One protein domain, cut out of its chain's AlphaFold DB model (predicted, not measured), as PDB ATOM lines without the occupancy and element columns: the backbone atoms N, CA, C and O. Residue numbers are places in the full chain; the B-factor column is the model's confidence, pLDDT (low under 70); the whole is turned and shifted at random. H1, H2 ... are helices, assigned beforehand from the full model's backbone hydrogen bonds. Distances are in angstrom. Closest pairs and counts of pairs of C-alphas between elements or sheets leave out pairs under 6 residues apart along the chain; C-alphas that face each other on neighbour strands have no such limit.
ATOM      1  N   VAL A  18     -35.272   9.143  29.335       92.62
ATOM      2  CA  VAL A  18     -33.962   9.793  29.154       92.62
ATOM      3  C   VAL A  18     -32.770   8.903  29.524       92.62
ATOM      4  O   VAL A  18     -31.643   9.231  29.177       92.62
ATOM      5  N   LEU A  19     -33.005   7.782  30.214       94.50
ATOM      6  CA  LEU A  19     -31.973   6.817  30.603       94.50
ATOM      7  C   LEU A  19     -32.007   5.527  29.770       94.50
ATOM      8  O   LEU A  19     -31.149   4.670  29.957       94.50
ATOM      9  N   ARG A  20     -33.004   5.347  28.893       86.62
ATOM     10  CA  ARG A  20     -33.274   4.057  28.237       86.62
ATOM     11  C   ARG A  20     -32.389   3.793  27.017       86.62
ATOM     12  O   ARG A  20     -31.971   2.658  26.827       86.62
ATOM     13  N   ASP A  21     -32.071   4.832  26.248       86.00
ATOM     14  CA  ASP A  21     -31.422   4.716  24.932       86.00
ATOM     15  C   ASP A  21     -30.103   5.508  24.866       86.00
ATOM     16  O   ASP A  21     -29.830   6.258  23.928       86.00
ATOM     17  N   VAL A  22     -29.281   5.372  25.908       90.44
ATOM     18  CA  VAL A  22     -28.011   6.095  26.066       90.44
ATOM     19  C   VAL A  22     -26.823   5.138  25.985       90.44
ATOM     20  O   VAL A  22     -26.761   4.127  26.676       90.44
ATOM     21  N   ASN A  23     -25.833   5.478  25.156       93.69
ATOM     22  CA  ASN A  23     -24.642   4.646  24.919       93.69
ATOM     23  C   ASN A  23     -23.511   4.895  25.935       93.69
ATOM     24  O   ASN A  23     -22.350   4.561  25.690       93.69
ATOM     25  N   CYS A  24     -23.822   5.519  27.068       92.75
ATOM     26  CA  CYS A  24     -22.869   5.845  28.119       92.75
ATOM     27  C   CYS A  24     -23.498   5.663  29.512       92.75
ATOM     28  O   CYS A  24     -24.726   5.677  29.644       92.75
ATOM     29  N   PRO A  25     -22.677   5.509  30.570       93.50
ATOM     30  CA  PRO A  25     -23.169   5.531  31.944       93.50
ATOM     31  C   PRO A  25     -23.964   6.813  32.199       93.50
ATOM     32  O   PRO A  25     -23.431   7.907  32.026       93.50
ATOM     33  N   SER A  26     -25.227   6.663  32.592       94.81
ATOM     34  CA  SER A  26     -26.171   7.774  32.725       94.81
ATOM     35  C   SER A  26     -26.964   7.655  34.019       94.81
ATOM     36  O   SER A  26     -27.315   6.552  34.440       94.81
ATOM     37  N   ILE A  27     -27.252   8.799  34.634       95.88
ATOM     38  CA  ILE A  27     -28.091   8.931  35.829       95.88
ATOM     39  C   ILE A  27     -29.050  10.107  35.638       95.88
ATOM     40  O   ILE A  27     -28.736  11.054  34.918       95.88
ATOM     41  N   LEU A  28     -30.202  10.054  36.303       96.06
ATOM     42  CA  LEU A  28     -31.066  11.210  36.520       96.06
ATOM     43  C   LEU A  28     -31.028  11.523  38.012       96.06
ATOM     44  O   LEU A  28     -31.154  10.610  38.828       96.06
ATOM     45  N   LEU A  29     -30.839  12.795  38.354       95.12
ATOM     46  CA  LEU A  29     -30.789  13.248  39.734       95.12
ATOM     47  C   LEU A  29     -31.993  14.134  40.041       95.12
ATOM     48  O   LEU A  29     -32.178  15.174  39.417       95.12
ATOM     49  N   GLU A  30     -32.762  13.734  41.045       93.75
ATOM     50  CA  GLU A  30     -33.771  14.578  41.678       93.75
ATOM     51  C   GLU A  30     -33.118  15.283  42.869       93.75
ATOM     52  O   GLU A  30     -32.811  14.638  43.871       93.75
ATOM     53  N   LEU A  31     -32.868  16.592  42.765       92.12
ATOM     54  CA  LEU A  31     -32.201  17.348  43.837       92.12
ATOM     55  C   LEU A  31     -33.072  17.419  45.095       92.12
ATOM     56  O   LEU A  31     -32.605  17.144  46.198       92.12
ATOM     57  N   ASN A  32     -34.337  17.813  44.927       92.19
ATOM     58  CA  ASN A  32     -35.353  17.832  45.974       92.19
ATOM     59  C   ASN A  32     -36.744  18.124  45.367       92.19
ATOM     60  O   ASN A  32     -36.884  18.284  44.156       92.19
ATOM     61  N   HIS A  33     -37.784  18.230  46.197       92.00
ATOM     62  CA  HIS A  33     -39.153  18.487  45.748       92.00
ATOM     63  C   HIS A  33     -39.525  19.973  45.813       92.00
ATOM     64  O   HIS A  33     -39.634  20.544  46.896       92.00
ATOM     65  N   LEU A  34     -39.852  20.572  44.663       94.38
ATOM     66  CA  LEU A  34     -40.349  21.957  44.584       94.38
ATOM     67  C   LEU A  34     -41.749  22.154  45.191       94.38
ATOM     68  O   LEU A  34     -42.168  23.285  45.415       94.38
ATOM     69  N   SER A  35     -42.481  21.070  45.465       95.88
ATOM     70  CA  SER A  35     -43.748  21.131  46.202       95.88
ATOM     71  C   SER A  35     -43.561  21.485  47.681       95.88
ATOM     72  O   SER A  35     -44.525  21.888  48.331       95.88
ATOM     73  N   ASN A  36     -42.342  21.362  48.219       93.56
ATOM     74  CA  ASN A  36     -41.988  21.927  49.511       93.56
ATOM     75  C   ASN A  36     -41.516  23.376  49.302       93.56
ATOM     76  O   ASN A  36     -40.461  23.615  48.719       93.56
ATOM     77  N   MET A  37     -42.299  24.338  49.796       95.38
ATOM     78  CA  MET A  37     -42.044  25.769  49.598       95.38
ATOM     79  C   MET A  37     -40.714  26.241  50.196       95.38
ATOM     80  O   MET A  37     -40.058  27.086  49.593       95.38
ATOM     81  N   GLU A  38     -40.304  25.688  51.339       92.62
ATOM     82  CA  GLU A  38     -39.027  26.012  51.989       92.62
ATOM     83  C   GLU A  38     -37.856  25.578  51.103       92.62
ATOM     84  O   GLU A  38     -36.971  26.365  50.775       92.62
ATOM     85  N   ILE A  39     -37.914  24.343  50.604       92.50
ATOM     86  CA  ILE A  39     -36.925  23.799  49.670       92.50
ATOM     87  C   ILE A  39     -36.909  24.578  48.354       92.50
ATOM     88  O   ILE A  39     -35.846  24.856  47.809       92.50
ATOM     89  N   ALA A  40     -38.077  24.953  47.833       95.00
ATOM     90  CA  ALA A  40     -38.174  25.724  46.600       95.00
ATOM     91  C   ALA A  40     -37.580  27.136  46.734       95.00
ATOM     92  O   ALA A  40     -37.146  27.701  45.732       95.00
ATOM     93  N   GLN A  41     -37.585  27.722  47.935       95.12
ATOM     94  CA  GLN A  41     -36.879  28.973  48.218       95.12
ATOM     95  C   GLN A  41     -35.373  28.734  48.322       95.12
ATOM     96  O   GLN A  41     -34.621  29.409  47.629       95.12
ATOM     97  N   LEU A  42     -34.958  27.720  49.083       93.50
ATOM     98  CA  LEU A  42     -33.552  27.361  49.265       93.50
ATOM     99  C   LEU A  42     -32.843  27.058  47.934       93.50
ATOM    100  O   LEU A  42     -31.743  27.533  47.688       93.50
ATOM    101  N   LEU A  43     -33.487  26.321  47.023       94.31
ATOM    102  CA  LEU A  43     -32.918  25.982  45.709       94.31
ATOM    103  C   LEU A  43     -32.745  27.189  44.769       94.31
ATOM    104  O   LEU A  43     -32.106  27.061  43.725       94.31
ATOM    105  N   LYS A  44     -33.313  28.353  45.102       95.62
ATOM    106  CA  LYS A  44     -33.109  29.595  44.340       95.62
ATOM    107  C   LYS A  44     -31.882  30.374  44.792       95.62
ATOM    108  O   LYS A  44     -31.506  31.302  44.092       95.62
ATOM    109  N   GLU A  45     -31.314  30.048  45.948       96.06
ATOM    110  CA  GLU A  45     -30.147  30.747  46.473       96.06
ATOM    111  C   GLU A  45     -28.898  30.348  45.683       96.06
ATOM    112  O   GLU A  45     -28.608  29.158  45.531       96.06
ATOM    113  N   ASP A  46     -28.150  31.342  45.205       97.62
ATOM    114  CA  ASP A  46     -26.948  31.127  44.391       97.62
ATOM    115  C   ASP A  46     -25.918  30.263  45.138       97.62
ATOM    116  O   ASP A  46     -25.421  29.282  44.591       97.62
ATOM    117  N   ASP A  47     -25.705  30.518  46.435       95.31
ATOM    118  CA  ASP A  47     -24.801  29.731  47.285       95.31
ATOM    119  C   ASP A  47     -25.181  28.239  47.351       95.31
ATOM    120  O   ASP A  47     -24.318  27.368  47.493       95.31
ATOM    121  N   ILE A  48     -26.477  27.918  47.280       94.00
ATOM    122  CA  ILE A  48     -26.959  26.533  47.274       94.00
ATOM    123  C   ILE A  48     -26.716  25.902  45.909       94.00
ATOM    124  O   ILE A  48     -26.258  24.761  45.841       94.00
ATOM    125  N   GLN A  49     -26.974  26.634  44.827       95.00
ATOM    126  CA  GLN A  49     -26.701  26.157  43.472       95.00
ATOM    127  C   GLN A  49     -25.202  25.911  43.253       95.00
ATOM    128  O   GLN A  49     -24.836  24.870  42.703       95.00
ATOM    129  N   ASP A  50     -24.342  26.791  43.767       96.62
ATOM    130  CA  ASP A  50     -22.886  26.657  43.699       96.62
ATOM    131  C   ASP A  50     -22.388  25.435  44.474       96.62
ATOM    132  O   ASP A  50     -21.597  24.644  43.953       96.62
ATOM    133  N   LYS A  51     -22.898  25.211  45.693       94.38
ATOM    134  CA  LYS A  51     -22.575  24.000  46.466       94.38
ATOM    135  C   LYS A  51     -23.009  22.734  45.738       94.38
ATOM    136  O   LYS A  51     -22.231  21.787  45.657       94.38
ATOM    137  N   ILE A  52     -24.223  22.714  45.177       94.75
ATOM    138  CA  ILE A  52     -24.715  21.572  44.393       94.75
ATOM    139  C   ILE A  52     -23.781  21.311  43.207       94.75
ATOM    140  O   ILE A  52     -23.369  20.170  42.992       94.75
ATOM    141  N   ALA A  53     -23.413  22.350  42.455       96.12
ATOM    142  CA  ALA A  53     -22.538  22.226  41.297       96.12
ATOM    143  C   ALA A  53     -21.148  21.680  41.670       96.12
ATOM    144  O   ALA A  53     -20.667  20.748  41.019       96.12
ATOM    145  N   ASP A  54     -20.528  22.195  42.736       96.06
ATOM    146  CA  ASP A  54     -19.224  21.730  43.226       96.06
ATOM    147  C   ASP A  54     -19.272  20.267  43.700       96.06
ATOM    148  O   ASP A  54     -18.414  19.454  43.335       96.06
ATOM    149  N   THR A  55     -20.317  19.879  44.441       94.31
ATOM    150  CA  THR A  55     -20.519  18.482  44.854       94.31
ATOM    151  C   THR A  55     -20.660  17.556  43.642       94.31
ATOM    152  O   THR A  55     -20.027  16.494  43.596       94.31
ATOM    153  N   LEU A  56     -21.446  17.947  42.633       94.94
ATOM    154  CA  LEU A  56     -21.626  17.153  41.414       94.94
ATOM    155  C   LEU A  56     -20.335  17.041  40.604       94.94
ATOM    156  O   LEU A  56     -20.001  15.949  40.138       94.94
ATOM    157  N   TYR A  57     -19.576  18.131  40.487       96.75
ATOM    158  CA  TYR A  57     -18.269  18.134  39.836       96.75
ATOM    159  C   TYR A  57     -17.325  17.109  40.481       96.75
ATOM    160  O   TYR A  57     -16.815  16.214  39.797       96.75
ATOM    161  N   LYS A  58     -17.168  17.164  41.809       95.75
ATOM    162  CA  LYS A  58     -16.321  16.231  42.573       95.75
ATOM    163  C   LYS A  58     -16.774  14.779  42.422       95.75
ATOM    164  O   LYS A  58     -15.940  13.872  42.313       95.75
ATOM    165  N   ALA A  59     -18.084  14.533  42.393       94.19
ATOM    166  CA  ALA A  59     -18.639  13.193  42.212       94.19
ATOM    167  C   ALA A  59     -18.323  12.617  40.820       94.19
ATOM    168  O   ALA A  59     -17.912  11.455  40.709       94.19
ATOM    169  N   ILE A  60     -18.460  13.431  39.768       96.19
ATOM    170  CA  ILE A  60     -18.139  13.052  38.386       96.19
ATOM    171  C   ILE A  60     -16.637  12.797  38.235       96.19
ATOM    172  O   ILE A  60     -16.239  11.755  37.708       96.19
ATOM    173  N   GLU A  61     -15.792  13.698  38.741       96.81
ATOM    174  CA  GLU A  61     -14.336  13.524  38.737       96.81
ATOM    175  C   GLU A  61     -13.944  12.209  39.425       96.81
ATOM    176  O   GLU A  61     -13.247  11.370  38.846       96.81
ATOM    177  N   SER A  62     -14.489  11.967  40.619       96.31
ATOM    178  CA  SER A  62     -14.261  10.740  41.383       96.31
ATOM    179  C   SER A  62     -14.688   9.475  40.630       96.31
ATOM    180  O   SER A  62     -14.008   8.446  40.711       96.31
ATOM    181  N   TYR A  63     -15.802   9.517  39.891       95.94
ATOM    182  CA  TYR A  63     -16.250   8.402  39.054       95.94
ATOM    183  C   TYR A  63     -15.215   8.058  37.976       95.94
ATOM    184  O   TYR A  63     -14.831   6.891  37.834       95.94
ATOM    185  N   PHE A  64     -14.708   9.060  37.257       95.25
ATOM    186  CA  PHE A  64     -13.713   8.841  36.208       95.25
ATOM    187  C   PHE A  64     -12.345   8.437  36.757       95.25
ATOM    188  O   PHE A  64     -11.695   7.579  36.159       95.25
ATOM    189  N   MET A  65     -11.918   8.978  37.901       94.38
ATOM    190  CA  MET A  65     -10.666   8.568  38.544       94.38
ATOM    191  C   MET A  65     -10.706   7.095  38.955       94.38
ATOM    192  O   MET A  65      -9.795   6.335  38.626       94.38
ATOM    193  N   ARG A  66     -11.807   6.645  39.574       91.81
ATOM    194  CA  ARG A  66     -11.999   5.223  39.902       91.81
ATOM    195  C   ARG A  66     -12.071   4.335  38.663       91.81
ATOM    196  O   ARG A  66     -11.613   3.200  38.719       91.81
ATOM    197  N   LYS A  67     -12.639   4.830  37.559       81.94
ATOM    198  CA  LYS A  67     -12.691   4.090  36.291       81.94
ATOM    199  C   LYS A  67     -11.307   3.927  35.657       81.94
ATOM    200  O   LYS A  67     -11.051   2.878  35.093       81.94
ATOM    201  N   ARG A  68     -10.437   4.939  35.743       80.38
ATOM    202  CA  ARG A  68      -9.063   4.893  35.202       80.38
ATOM    203  C   ARG A  68      -8.117   4.003  36.008       80.38
ATOM    204  O   ARG A  68      -7.128   3.536  35.464       80.38
ATOM    205  N   ALA A  69      -8.394   3.815  37.297       67.94
ATOM    206  CA  ALA A  69      -7.599   2.972  38.190       67.94
ATOM    207  C   ALA A  69      -7.925   1.466  38.086       67.94
ATOM    208  O   ALA A  69      -7.328   0.669  38.808       67.94
ATOM    209  N   ARG A  70      -8.893   1.088  37.245       54.34
ATOM    210  CA  ARG A  70      -9.276  -0.294  36.935       54.34
ATOM    211  C   ARG A  70      -8.832  -0.641  35.524       54.34
ATOM    212  O   ARG A  70      -8.474  -1.818  35.326       54.34
TER     213      ARG A  70
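Overview. This is residues 18 to 70 of the 70 residues of the protein "MurNAc-LAA domain-containing protein" of Candidatus Muirbacterium halophilum (UniProt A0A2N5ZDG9). A long helix, H2, makes one side of a flat, open U. The short helix H1 lies at the bend, and residues 18 to 36, with no named element, make the other side, with a gap between it and most of H2. The printed part has 53 residues with two named helices, H1 then H2, and no named strand; its class is all helix. It is only just loose, close to extended, with a radius of gyration of the C-alphas of 14.7 A and spans of 43 by 26 by 12 A.

Along the chain. H2, residues 46 to 68, is 33.1 A long, from C-alpha 46 at (-26.948, 31.127, 44.391) to C-alpha 68 at (-9.063, 4.893, 35.202). H1, residues 37 to 42, is 8.6 A long and begins at C-alpha 37 at (-42.044, 25.769, 49.598).

Arrangement. H2 and H1 are close but not clearly touching; their closest C-alphas, those of Ile 48 and Leu 42, are 6.9 A apart. Their lines stand at 72 degrees, only just about perpendicular. In H1 and H2, every O i to N i+4 pair is within hydrogen-bond range.

Size, cuts and confidence. The C-alphas farthest apart, those of Met 37 and Arg 70, are 43.7 A apart. The printed part has no cut, and the link from H1 to H2 is tight. Residues 20 to 25 and 53 to 70, of which 53 to 68 belong to H2, are among those that stand free. The mean pLDDT of the printed part is 92.5; residues 69 to 70 are under 70.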